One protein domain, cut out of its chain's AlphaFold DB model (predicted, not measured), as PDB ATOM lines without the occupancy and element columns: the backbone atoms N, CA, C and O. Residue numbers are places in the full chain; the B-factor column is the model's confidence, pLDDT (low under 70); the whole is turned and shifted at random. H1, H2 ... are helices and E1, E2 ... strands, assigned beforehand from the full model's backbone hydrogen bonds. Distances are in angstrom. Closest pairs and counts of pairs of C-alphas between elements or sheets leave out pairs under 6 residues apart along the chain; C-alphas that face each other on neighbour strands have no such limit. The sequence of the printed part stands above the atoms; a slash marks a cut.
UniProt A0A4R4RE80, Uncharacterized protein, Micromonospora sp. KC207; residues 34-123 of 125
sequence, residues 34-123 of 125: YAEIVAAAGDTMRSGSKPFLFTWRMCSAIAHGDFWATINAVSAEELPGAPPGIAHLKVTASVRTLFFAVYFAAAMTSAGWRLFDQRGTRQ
ATOM      1  N   TYR A  34      40.942 162.558 148.955       91.12
ATOM      2  CA  TYR A  34      42.261 163.076 148.557       91.12
ATOM      3  C   TYR A  34      42.191 164.452 147.886       91.12
ATOM      4  O   TYR A  34      43.015 165.314 148.175       91.12
ATOM      5  N   ALA A  35      41.179 164.691 147.048       92.69
ATOM      6  CA  ALA A  35      40.964 165.997 146.432       92.69
ATOM      7  C   ALA A  35      40.689 167.097 147.474       92.69
ATOM      8  O   ALA A  35      41.195 168.205 147.327       92.69
ATOM      9  N   GLU A  36      39.929 166.788 148.532       93.06
ATOM     10  CA  GLU A  36      39.669 167.720 149.636       93.06
ATOM     11  C   GLU A  36      40.958 168.007 150.414       93.06
ATOM     12  O   GLU A  36      41.248 169.161 150.715       93.06
ATOM     13  N   ILE A  37      41.770 166.977 150.675       90.38
ATOM     14  CA  ILE A  37      43.070 167.113 151.349       90.38
ATOM     15  C   ILE A  37      44.012 168.004 150.533       90.38
ATOM     16  O   ILE A  37      44.606 168.935 151.075       90.38
ATOM     17  N   VAL A  38      44.135 167.749 149.227       90.69
ATOM     18  CA  VAL A  38      45.001 168.531 148.333       90.69
ATOM     19  C   VAL A  38      44.495 169.964 148.194       90.69
ATOM     20  O   VAL A  38      45.305 170.888 148.219       90.69
ATOM     21  N   ALA A  39      43.179 170.170 148.095       91.75
ATOM     22  CA  ALA A  39      42.601 171.508 148.039       91.75
ATOM     23  C   ALA A  39      42.867 172.284 149.335       91.75
ATOM     24  O   ALA A  39      43.451 173.361 149.285       91.75
ATOM     25  N   ALA A  40      42.561 171.694 150.493       89.06
ATOM     26  CA  ALA A  40      42.809 172.317 151.789       89.06
ATOM     27  C   ALA A  40      44.296 172.642 152.004       89.06
ATOM     28  O   ALA A  40      44.627 173.701 152.533       89.06
ATOM     29  N   ALA A  41      45.206 171.765 151.567       86.44
ATOM     30  CA  ALA A  41      46.642 172.033 151.607       86.44
ATOM     31  C   ALA A  41      47.037 173.168 150.649       86.44
ATOM     32  O   ALA A  41      47.773 174.078 151.033       86.44
ATOM     33  N   GLY A  42      46.530 173.150 149.418       89.12
ATOM     34  CA  GLY A  42      46.806 174.167 148.409       89.12
ATOM     35  C   GLY A  42      46.256 175.551 148.768       89.12
ATOM     36  O   GLY A  42      46.882 176.551 148.435       89.12
ATOM     37  N   ASP A  43      45.154 175.637 149.515       90.88
ATOM     38  CA  ASP A  43      44.606 176.908 150.015       90.88
ATOM     39  C   ASP A  43      45.523 177.591 151.045       90.88
ATOM     40  O   ASP A  43      45.409 178.791 151.280       90.88
ATOM     41  N   THR A  44      46.496 176.867 151.615       85.56
ATOM     42  CA  THR A  44      47.543 177.468 152.463       85.56
ATOM     43  C   THR A  44      48.665 178.143 151.662       85.56
ATOM     44  O   THR A  44      49.543 178.791 152.239       85.56
ATOM     45  N   MET A  45      48.668 177.989 150.335       85.31
ATOM     46  CA  MET A  45      49.707 178.493 149.437       85.31
ATOM     47  C   MET A  45      49.282 179.811 148.788       85.31
ATOM     48  O   MET A  45      48.112 180.021 148.481       85.31
ATOM     49  N   ARG A  46      50.250 180.687 148.481       86.12
ATOM     50  CA  ARG A  46      49.979 182.010 147.874       86.12
ATOM     51  C   ARG A  46      49.208 181.931 146.550       86.12
ATOM     52  O   ARG A  46      48.465 182.844 146.221       86.12
ATOM     53  N   SER A  47      49.399 180.861 145.782       85.62
ATOM     54  CA  SER A  47      48.729 180.634 144.495       85.62
ATOM     55  C   SER A  47      47.319 180.042 144.616       85.62
ATOM     56  O   SER A  47      46.665 179.838 143.593       85.62
ATOM     57  N   GLY A  48      46.861 179.729 145.833       90.94
ATOM     58  CA  GLY A  48      45.627 178.986 146.085       90.94
ATOM     59  C   GLY A  48      45.688 177.524 145.625       90.94
ATOM     60  O   GLY A  48      46.690 177.062 145.074       90.94
ATOM     61  N   SER A  49      44.592 176.792 145.834       92.81
ATOM     62  CA  SER A  49      44.508 175.344 145.598       92.81
ATOM     63  C   SER A  49      44.444 174.897 144.141       92.81
ATOM     64  O   SER A  49      44.837 173.768 143.843       92.81
ATOM     65  N   LYS A  50      43.974 175.745 143.218       94.62
ATOM     66  CA  LYS A  50      43.696 175.338 141.825       94.62
ATOM     67  C   LYS A  50      44.896 174.680 141.121       94.62
ATOM     68  O   LYS A  50      44.695 173.596 140.572       94.62
ATOM     69  N   PRO A  51      46.121 175.248 141.142       92.12
ATOM     70  CA  PRO A  51      47.263 174.637 140.458       92.12
ATOM     71  C   PRO A  51      47.653 173.282 141.060       92.12
ATOM     72  O   PRO A  51      47.885 172.328 140.328       92.12
ATOM     73  N   PHE A  52      47.634 173.163 142.390       92.12
ATOM     74  CA  PHE A  52      47.964 171.917 143.087       92.12
ATOM     75  C   PHE A  52      46.939 170.819 142.826       92.12
ATOM     76  O   PHE A  52      47.307 169.676 142.567       92.12
ATOM     77  N   LEU A  53      45.651 171.169 142.844       93.69
ATOM     78  CA  LEU A  53      44.581 170.227 142.548       93.69
ATOM     79  C   LEU A  53      44.640 169.763 141.090       93.69
ATOM     80  O   LEU A  53      44.447 168.579 140.824       93.69
ATOM     81  N   PHE A  54      44.933 170.673 140.159       92.69
ATOM     82  CA  PHE A  54      45.131 170.337 138.752       92.69
ATOM     83  C   PHE A  54      46.307 169.372 138.569       92.69
ATOM     84  O   PHE A  54      46.134 168.299 137.992       92.69
ATOM     85  N   THR A  55      47.477 169.705 139.119       92.31
ATOM     86  CA  THR A  55      48.667 168.853 139.031       92.31
ATOM     87  C   THR A  55      48.447 167.492 139.682       92.31
ATOM     88  O   THR A  55      48.771 166.475 139.075       92.31
ATOM     89  N   TRP A  56      47.840 167.439 140.871       92.75
ATOM     90  CA  TRP A  56      47.521 166.174 141.531       92.75
ATOM     91  C   TRP A  56      46.560 165.319 140.698       92.75
ATOM     92  O   TRP A  56      46.808 164.126 140.528       92.75
ATOM     93  N   ARG A  57      45.496 165.910 140.133       93.50
ATOM     94  CA  ARG A  57      44.553 165.189 139.259       93.50
ATOM     95  C   ARG A  57      45.248 164.631 138.025       93.50
ATOM     96  O   ARG A  57      45.033 163.469 137.707       93.50
ATOM     97  N   MET A  58      46.095 165.428 137.377       92.25
ATOM     98  CA  MET A  58      46.886 164.999 136.224       92.25
ATOM     99  C   MET A  58      47.794 163.814 136.583       92.25
ATOM    100  O   MET A  58      47.722 162.776 135.935       92.25
ATOM    101  N   CYS A  59      48.603 163.931 137.641       91.38
ATOM    102  CA  CYS A  59      49.490 162.850 138.082       91.38
ATOM    103  C   CYS A  59      48.715 161.588 138.479       91.38
ATOM    104  O   CYS A  59      49.125 160.485 138.128       91.38
ATOM    105  N   SER A  60      47.588 161.746 139.178       93.06
ATOM    106  CA  SER A  60      46.717 160.634 139.555       93.06
ATOM    107  C   SER A  60      46.146 159.934 138.323       93.06
ATOM    108  O   SER A  60      46.252 158.718 138.217       93.06
ATOM    109  N   ALA A  61      45.596 160.682 137.364       92.62
ATOM    110  CA  ALA A  61      45.023 160.118 136.146       92.62
ATOM    111  C   ALA A  61      46.070 159.326 135.341       92.62
ATOM    112  O   ALA A  61      45.822 158.179 134.978       92.62
ATOM    113  N   ILE A  62      47.277 159.879 135.167       90.44
ATOM    114  CA  ILE A  62      48.396 159.184 134.509       90.44
ATOM    115  C   ILE A  62      48.768 157.899 135.261       90.44
ATOM    116  O   ILE A  62      48.908 156.846 134.647       90.44
ATOM    117  N   ALA A  63      48.896 157.958 136.592       90.44
ATOM    118  CA  ALA A  63      49.260 156.797 137.406       90.44
ATOM    119  C   ALA A  63      48.223 155.660 137.341       90.44
ATOM    120  O   ALA A  63      48.584 154.496 137.500       90.44
ATOM    121  N   HIS A  64      46.955 155.986 137.083       94.25
ATOM    122  CA  HIS A  64      45.872 155.013 136.912       94.25
ATOM    123  C   HIS A  64      45.633 154.618 135.444       94.25
ATOM    124  O   HIS A  64      44.657 153.934 135.153       94.25
ATOM    125  N   GLY A  65      46.511 155.021 134.520       90.88
ATOM    126  CA  GLY A  65      46.425 154.630 133.113       90.88
ATOM    127  C   GLY A  65      45.323 155.343 132.329       90.88
ATOM    128  O   GLY A  65      44.866 154.821 131.314       90.88
ATOM    129  N   ASP A  66      44.891 156.529 132.768       94.94
ATOM    130  CA  ASP A  66      43.974 157.350 131.984       94.94
ATOM    131  C   ASP A  66      44.662 157.780 130.681       94.94
ATOM    132  O   ASP A  66      45.636 158.546 130.667       94.94
ATOM    133  N   PHE A  67      44.159 157.240 129.572       90.19
ATOM    134  CA  PHE A  67      44.727 157.434 128.244       90.19
ATOM    135  C   PHE A  67      44.734 158.908 127.833       90.19
ATOM    136  O   PHE A  67      45.740 159.413 127.328       90.19
ATOM    137  N   TRP A  68      43.636 159.620 128.094       88.31
ATOM    138  CA  TRP A  68      43.494 161.017 127.707       88.31
ATOM    139  C   TRP A  68      44.397 161.918 128.537       88.31
ATOM    140  O   TRP A  68      45.067 162.787 127.980       88.31
ATOM    141  N   ALA A  69      44.484 161.698 129.846       89.06
ATOM    142  CA  ALA A  69      45.419 162.423 130.695       89.06
ATOM    143  C   ALA A  69      46.870 162.170 130.271       89.06
ATOM    144  O   ALA A  69      47.668 163.106 130.235       89.06
ATOM    145  N   THR A  70      47.197 160.931 129.899       88.00
ATOM    146  CA  THR A  70      48.537 160.560 129.441       88.00
ATOM    147  C   THR A  70      48.898 161.280 128.146       88.00
ATOM    148  O   THR A  70      49.911 161.974 128.116       88.00
ATOM    149  N   ILE A  71      48.058 161.207 127.108       88.44
ATOM    150  CA  ILE A  71      48.319 161.883 125.824       88.44
ATOM    151  C   ILE A  71      48.423 163.404 125.981       88.44
ATOM    152  O   ILE A  71      49.265 164.025 125.341       88.44
ATOM    153  N   ASN A  72      47.624 164.012 126.862       87.56
ATOM    154  CA  ASN A  72      47.693 165.455 127.110       87.56
ATOM    155  C   ASN A  72      48.911 165.882 127.950       87.56
ATOM    156  O   ASN A  72      49.243 167.067 127.991       87.56
ATOM    157  N   ALA A  73      49.573 164.950 128.639       89.31
ATOM    158  CA  ALA A  73      50.727 165.241 129.487       89.31
ATOM    159  C   ALA A  73      52.076 165.011 128.791       89.31
ATOM    160  O   ALA A  73      53.078 165.612 129.189       89.31
ATOM    161  N   VAL A  74      52.112 164.149 127.776       90.31
ATOM    162  CA  VAL A  74      53.306 163.808 126.991       90.31
ATOM    163  C   VAL A  74      53.516 164.770 125.820       90.31
ATOM    164  O   VAL A  74      52.640 165.544 125.447       90.31
ATOM    165  N   SER A  75      54.709 164.734 125.235       91.56
ATOM    166  CA  SER A  75      54.987 165.363 123.948       91.56
ATOM    167  C   SER A  75      54.805 164.328 122.843       91.56
ATOM    168  O   SER A  75      55.345 163.225 122.941       91.56
ATOM    169  N   ALA A  76      54.063 164.684 121.799       90.25
ATOM    170  CA  ALA A  76      53.867 163.851 120.621       90.25
ATOM    171  C   ALA A  76      54.353 164.594 119.375       90.25
ATOM    172  O   ALA A  76      54.057 165.775 119.195       90.25
ATOM    173  N   GLU A  77      55.098 163.890 118.533       91.12
ATOM    174  CA  GLU A  77      55.543 164.349 117.218       91.12
ATOM    175  C   GLU A  77      55.034 163.360 116.167       91.12
ATOM    176  O   GLU A  77      55.184 162.148 116.337       91.12
ATOM    177  N   GLU A  78      54.409 163.865 115.105       91.69
ATOM    178  CA  GLU A  78      53.949 163.027 113.999       91.69
ATOM    179  C   GLU A  78      55.128 162.627 113.110       91.69
ATOM    180  O   GLU A  78      55.930 163.459 112.689       91.69
ATOM    181  N   LEU A  79      55.240 161.331 112.843       93.00
ATOM    182  CA  LEU A  79      56.255 160.764 111.972       93.00
ATOM    183  C   LEU A  79      55.698 160.620 110.549       93.00
ATOM    184  O   LEU A  79      54.543 160.221 110.374       93.00
ATOM    185  N   PRO A  80      56.517 160.878 109.516       93.25
ATOM    186  CA  PRO A  80      56.084 160.743 108.133       93.25
ATOM    187  C   PRO A  80      55.804 159.280 107.756       93.25
ATOM    188  O   PRO A  80      56.332 158.342 108.356       93.25
ATOM    189  N   GLY A  81      55.007 159.086 106.699       92.62
ATOM    190  CA  GLY A  81      54.774 157.771 106.089       92.62
ATOM    191  C   GLY A  81      53.640 156.950 106.710       92.62
ATOM    192  O   GLY A  81      53.580 155.741 106.489       92.62
ATOM    193  N   ALA A  82      52.749 157.572 107.485       92.50
ATOM    194  CA  ALA A  82      51.559 156.896 107.986       92.50
ATOM    195  C   ALA A  82      50.527 156.665 106.852       92.50
ATOM    196  O   ALA A  82      50.297 157.572 106.045       92.50
ATOM    197  N   PRO A  83      49.912 155.470 106.745       93.25
ATOM    198  CA  PRO A  83      48.829 155.218 105.790       93.25
ATOM    199  C   PRO A  83      47.603 156.119 106.030       93.25
ATOM    200  O   PRO A  83      47.389 156.569 107.157       93.25
ATOM    201  N   PRO A  84      46.732 156.331 105.021       92.38
ATOM    202  CA  PRO A  84      45.487 157.072 105.211       92.38
ATOM    203  C   PRO A  84      44.645 156.494 106.357       92.38
ATOM    204  O   PRO A  84      44.347 155.301 106.380       92.38
ATOM    205  N   GLY A  85      44.257 157.350 107.305       92.00
ATOM    206  CA  GLY A  85      43.481 156.957 108.486       92.00
ATOM    207  C   GLY A  85      44.308 156.442 109.672       92.00
ATOM    208  O   GLY A  85      43.722 156.063 110.684       92.00
ATOM    209  N   ILE A  86      45.642 156.444 109.582       93.56
ATOM    210  CA  ILE A  86      46.561 156.062 110.663       93.56
ATOM    211  C   ILE A  86      47.521 157.226 110.931       93.56
ATOM    212  O   ILE A  86      47.957 157.894 110.000       93.56
ATOM    213  N   ALA A  87      47.871 157.453 112.199       90.19
ATOM    214  CA  ALA A  87      48.923 158.388 112.594       90.19
ATOM    215  C   ALA A  87      50.087 157.621 113.235       90.19
ATOM    216  O   ALA A  87      49.886 156.832 114.161       90.19
ATOM    217  N   HIS A  88      51.312 157.868 112.771       93.62
ATOM    218  CA  HIS A  88      52.519 157.417 113.458       93.62
ATOM    219  C   HIS A  88      52.980 158.528 114.398       93.62
ATOM    220  O   HIS A  88      53.328 159.610 113.942       93.62
ATOM    221  N   LEU A  89      52.989 158.272 115.706       91.69
ATOM    222  CA  LEU A  89      53.381 159.267 116.704       91.69
ATOM    223  C   LEU A  89      54.611 158.795 117.476       91.69
ATOM    224  O   LEU A  89      54.617 157.709 118.059       91.69
ATOM    225  N   LYS A  90      55.635 159.645 117.548       91.25
ATOM    226  CA  LYS A  90      56.713 159.518 118.525       91.25
ATOM    227  C   LYS A  90      56.269 160.194 119.816       91.25
ATOM    228  O   LYS A  90      56.222 161.420 119.906       91.25
ATOM    229  N   VAL A  91      55.958 159.385 120.823       90.62
ATOM    230  CA  VAL A  91      55.552 159.859 122.148       90.62
ATOM    231  C   VAL A  91      56.762 159.903 123.076       90.62
ATOM    232  O   VAL A  91      57.487 158.920 123.224       90.62
ATOM    233  N   THR A  92      56.988 161.049 123.711       93.06
ATOM    234  CA  THR A  92      58.086 161.280 124.659       93.06
ATOM    235  C   THR A  92      57.592 162.036 125.887       93.06
ATOM    236  O   THR A  92      56.518 162.635 125.882       93.06
ATOM    237  N   ALA A  93      58.365 162.031 126.972       89.62
ATOM    238  CA  ALA A  93      58.034 162.852 128.130       89.62
ATOM    239  C   ALA A  93      58.121 164.352 127.782       89.62
ATOM    240  O   ALA A  93      59.110 164.811 127.215       89.62
ATOM    241  N   SER A  94      57.113 165.130 128.184       91.81
ATOM    242  CA  SER A  94      57.145 166.592 128.067       91.81
ATOM    243  C   SER A  94      57.931 167.190 129.228       91.81
ATOM    244  O   SER A  94      57.470 167.176 130.374       91.81
ATOM    245  N   VAL A  95      59.096 167.779 128.943       91.69
ATOM    246  CA  VAL A  95      59.912 168.482 129.954       91.69
ATOM    247  C   VAL A  95      59.115 169.610 130.614       91.69
ATOM    248  O   VAL A  95      59.208 169.807 131.824       91.69
ATOM    249  N   ARG A  96      58.278 170.320 129.844       89.81
ATOM    250  CA  ARG A  96      57.422 171.398 130.360       89.81
ATOM    251  C   ARG A  96      56.417 170.870 131.381       89.81
ATOM    252  O   ARG A  96      56.301 171.432 132.466       89.81
ATOM    253  N   THR A  97      55.697 169.804 131.037       90.06
ATOM    254  CA  THR A  97      54.704 169.200 131.936       90.06
ATOM    255  C   THR A  97      55.385 168.644 133.183       90.06
ATOM    256  O   THR A  97      54.930 168.889 134.302       90.06
ATOM    257  N   LEU A  98      56.518 167.959 133.000       90.25
ATOM    258  CA  LEU A  98      57.299 167.381 134.087       90.25
ATOM    259  C   LEU A  98      57.816 168.455 135.051       90.25
ATOM    260  O   LEU A  98      57.713 168.277 136.262       90.25
ATOM    261  N   PHE A  99      58.301 169.587 134.535       92.19
ATOM    262  CA  PHE A  99      58.757 170.708 135.356       92.19
ATOM    263  C   PHE A  99      57.666 171.180 136.320       92.19
ATOM    264  O   PHE A  99      57.904 171.251 137.524       92.19
ATOM    265  N   PHE A 100      56.460 171.462 135.818       89.69
ATOM    266  CA  PHE A 100      55.367 171.924 136.674       89.69
ATOM    267  C   PHE A 100      54.925 170.853 137.670       89.69
ATOM    268  O   PHE A 100      54.696 171.173 138.835       89.69
ATOM    269  N   ALA A 101      54.855 169.588 137.247       90.69
ATOM    270  CA  ALA A 101      54.519 168.484 138.140       90.69
ATOM    271  C   ALA A 101      55.489 168.400 139.331       90.69
ATOM    272  O   ALA A 101      55.059 168.376 140.486       90.69
ATOM    273  N   VAL A 102      56.795 168.435 139.053       92.69
ATOM    274  CA  VAL A 102      57.848 168.386 140.076       92.69
ATOM    275  C   VAL A 102      57.845 169.646 140.939       92.69
ATOM    276  O   VAL A 102      57.929 169.544 142.161       92.69
ATOM    277  N   TYR A 103      57.701 170.826 140.334       93.19
ATOM    278  CA  TYR A 103      57.661 172.097 141.054       93.19
ATOM    279  C   TYR A 103      56.537 172.126 142.095       93.19
ATOM    280  O   TYR A 103      56.784 172.421 143.266       93.19
ATOM    281  N   PHE A 104      55.306 171.786 141.699       91.56
ATOM    282  CA  PHE A 104      54.172 171.803 142.622       91.56
ATOM    283  C   PHE A 104      54.278 170.710 143.687       91.56
ATOM    284  O   PHE A 104      53.949 170.976 144.843       91.56
ATOM    285  N   ALA A 105      54.788 169.525 143.338       89.69
ATOM    286  CA  ALA A 105      55.058 168.473 144.314       89.69
ATOM    287  C   ALA A 105      56.067 168.939 145.377       89.69
ATOM    288  O   ALA A 105      55.770 168.886 146.570       89.69
ATOM    289  N   ALA A 106      57.212 169.483 144.955       92.31
ATOM    290  CA  ALA A 106      58.231 170.002 145.864       92.31
ATOM    291  C   ALA A 106      57.683 171.139 146.742       92.31
ATOM    292  O   ALA A 106      57.867 171.126 147.959       92.31
ATOM    293  N   ALA A 107      56.945 172.085 146.151       89.56
ATOM    294  CA  ALA A 107      56.337 173.194 146.880       89.56
ATOM    295  C   ALA A 107      55.343 172.718 147.955       89.56
ATOM    296  O   ALA A 107      55.353 173.247 149.070       89.56
ATOM    297  N   MET A 108      54.515 171.708 147.657       86.50
ATOM    298  CA  MET A 108      53.615 171.100 148.644       86.50
ATOM    299  C   MET A 108      54.382 170.399 149.763       86.50
ATOM    300  O   MET A 108      54.044 170.579 150.933       86.50
ATOM    301  N   THR A 109      55.429 169.638 149.436       89.62
ATOM    302  CA  THR A 109      56.265 168.963 150.436       89.62
ATOM    303  C   THR A 109      56.930 169.970 151.373       89.62
ATOM    304  O   THR A 109      56.845 169.820 152.592       89.62
ATOM    305  N   SER A 110      57.523 171.041 150.839       89.06
ATOM    306  CA  SER A 110      58.111 172.114 151.649       89.06
ATOM    307  C   SER A 110      57.076 172.810 152.536       89.06
ATOM    308  O   SER A 110      57.360 173.121 153.693       89.06
ATOM    309  N   ALA A 111      55.862 173.042 152.029       85.50
ATOM    310  CA  ALA A 111      54.779 173.614 152.825       85.50
ATOM    311  C   ALA A 111      54.345 172.686 153.972       85.50
ATOM    312  O   ALA A 111      54.100 173.165 155.080       85.50
ATOM    313  N   GLY A 112      54.305 171.373 153.725       86.12
ATOM    314  CA  GLY A 112      54.027 170.356 154.737       86.12
ATOM    315  C   GLY A 112      55.043 170.380 155.879       86.12
ATOM    316  O   GLY A 112      54.645 170.458 157.041       86.12
ATOM    317  N   TRP A 113      56.339 170.407 155.553       88.88
ATOM    318  CA  TRP A 113      57.409 170.530 156.548       88.88
ATOM    319  C   TRP A 113      57.309 171.825 157.354       88.88
ATOM    320  O   TRP A 113      57.277 171.787 158.580       88.88
ATOM    321  N   ARG A 114      57.119 172.968 156.684       86.00
ATOM    322  CA  ARG A 114      56.936 174.256 157.368       86.00
ATOM    323  C   ARG A 114      55.766 174.229 158.355       86.00
ATOM    324  O   ARG A 114      55.869 174.773 159.451       86.00
ATOM    325  N   LEU A 115      54.642 173.620 157.975       83.44
ATOM    326  CA  LEU A 115      53.472 173.506 158.847       83.44
ATOM    327  C   LEU A 115      53.736 172.580 160.040       83.44
ATOM    328  O   LEU A 115      53.262 172.859 161.145       83.44
ATOM    329  N   PHE A 116      54.471 171.489 159.825       85.06
ATOM    330  CA  PHE A 116      54.904 170.588 160.887       85.06
ATOM    331  C   PHE A 116      55.763 171.336 161.917       85.06
ATOM    332  O   PHE A 116      55.420 171.339 163.100       85.06
ATOM    333  N   ASP A 117      56.776 172.076 161.464       88.06
ATOM    334  CA  ASP A 117      57.681 172.843 162.330       88.06
ATOM    335  C   ASP A 117      56.942 173.931 163.126       88.06
ATOM    336  O   ASP A 117      57.121 174.079 164.340       88.06
ATOM    337  N   GLN A 118      56.036 174.665 162.471       83.00
ATOM    338  CA  GLN A 118      55.192 175.677 163.121       83.00
ATOM    339  C   GLN A 118      54.292 175.082 164.209       83.00
ATOM    340  O   GLN A 118      54.026 175.727 165.222       83.00
ATOM    341  N   ARG A 119      53.784 173.863 164.011       83.56
ATOM    342  CA  ARG A 119      52.914 173.199 164.990       83.56
ATOM    343  C   ARG A 119      53.710 172.563 166.123       83.56
ATOM    344  O   ARG A 119      53.235 172.607 167.255       83.56
ATOM    345  N   GLY A 120      54.898 172.032 165.843       79.88
ATOM    346  CA  GLY A 120      55.807 171.506 166.864       79.88
ATOM    347  C   GLY A 120      56.302 172.596 167.817       79.88
ATOM    348  O   GLY A 120      56.294 172.412 169.029       79.88
ATOM    349  N   THR A 121      56.625 173.780 167.295       71.12
ATOM    350  CA  THR A 121      57.064 174.927 168.114       71.12
ATOM    351  C   THR A 121      55.935 175.564 168.931       71.12
ATOM    352  O   THR A 121      56.179 176.098 170.012       71.12
ATOM    353  N   ARG A 122      54.680 175.475 168.469       55.50
ATOM    354  CA  ARG A 122      53.503 176.034 169.162       55.50
ATOM    355  C   ARG A 122      53.019 175.198 170.355       55.50
ATOM    356  O   ARG A 122      52.183 175.684 171.102       55.50
ATOM    357  N   GLN A 123      53.516 173.971 170.536       51.91
ATOM    358  CA  GLN A 123      53.235 173.145 171.723       51.91
ATOM    359  C   GLN A 123      54.211 173.393 172.888       51.91
ATOM    360  O   GLN A 123      54.020 172.831 173.962       51.91
TER     361      GLN A 123
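AT A GLANCE: This is residues 34 to 123 of the 125 residues of an uncharacterized protein of Micromonospora sp. KC207 (UniProt A0A4R4RE80). The model is a long rod in which the long helix H4 and the two-stranded hairpin of E1 and E2, placed end to end, make the length, while the shorter helices H1, H2 and H3 gather along one side. H2 is in the middle of these, crossing H4 and joining H1 and H3; the tip of the strand hairpin, residues 81 to 86, and the far end of H4, residues 116 to 121, with residues 122 and 123, stick out at opposite ends. The printed part has 90 residues, with four named helices and two named strands in the order H1, H2, H3, E1, E2, H4; the strands form one antiparallel sheet, order E1 - E2, and the class is mostly helix. The whole is only just loose, close to extended, with a radius of gyration of the C-alphas of 18.2 A and spans of 68 by 22 by 19 A.

IN THESE COORDINATES: H1, residues 34 to 42, begins at C-alpha 34 at (42.261, 163.076, 148.557) and is 12.0 A long. H2 holds residues 49 to 63 and measures 20.8 A from first to last C-alpha. H3, residues 67 to 73, is 9.9 A long. E1, residues 75 to 79, spans 12.9 A and begins at C-alpha 75 at (54.987, 165.363, 123.948). E2, residues 88 to 92, spans 13.1 A. H4, residues 95 to 121, is 38.8 A long and ends at C-alpha 121 at (57.064, 174.927, 168.114).

HOW THE PARTS SIT: H2 is the hub, touching the three other helices. H1 and H2 form a helical hairpin; they touch, with C-alphas of Gly 42 and Ser 49 closest at 3.8 A, and run opposite ways at a steep tilt of 38 degrees, only just past shallow. Residues 58 to 62 of H2 touch H3, the closest C-alphas being Ile 62 and Thr 70 at 5.3 A, at a steep tilt of 53 degrees, opposite ways. Residues 100 to 108 of H4 touch H2, with C-alphas of Thr 55 and Ala 101 closest at 5.9 A, at a steep tilt of 61 degrees, opposite ways. None of these three tilts is shallow: the helix packing is mostly crossed. H1 and H4 are close but not clearly touching, with C-alphas of Gly 42 and Met 108 closest at 7.5 A. E1 and E2 form an antiparallel hairpin, 151 degrees between directions, with N 75 and O 92 at 2.8 A and N 77 and O 90 at 3.0 A within hydrogen-bond range. H1 and H2 are each apart from both strands. In H1, H2, H3 and H4 every O i to N i+4 pair is within hydrogen-bond range.

THE WHOLE: The two C-alphas farthest apart are those of Pro 84 and Gln 123, 68.9 A. Without residues 81 to 86 and 116 to 123, which stand free, the body spans 52 by 20 by 17 A. The printed part has no cut and no long link. The mean pLDDT of the printed part is 89.2, with residues 122 to 123 under 70.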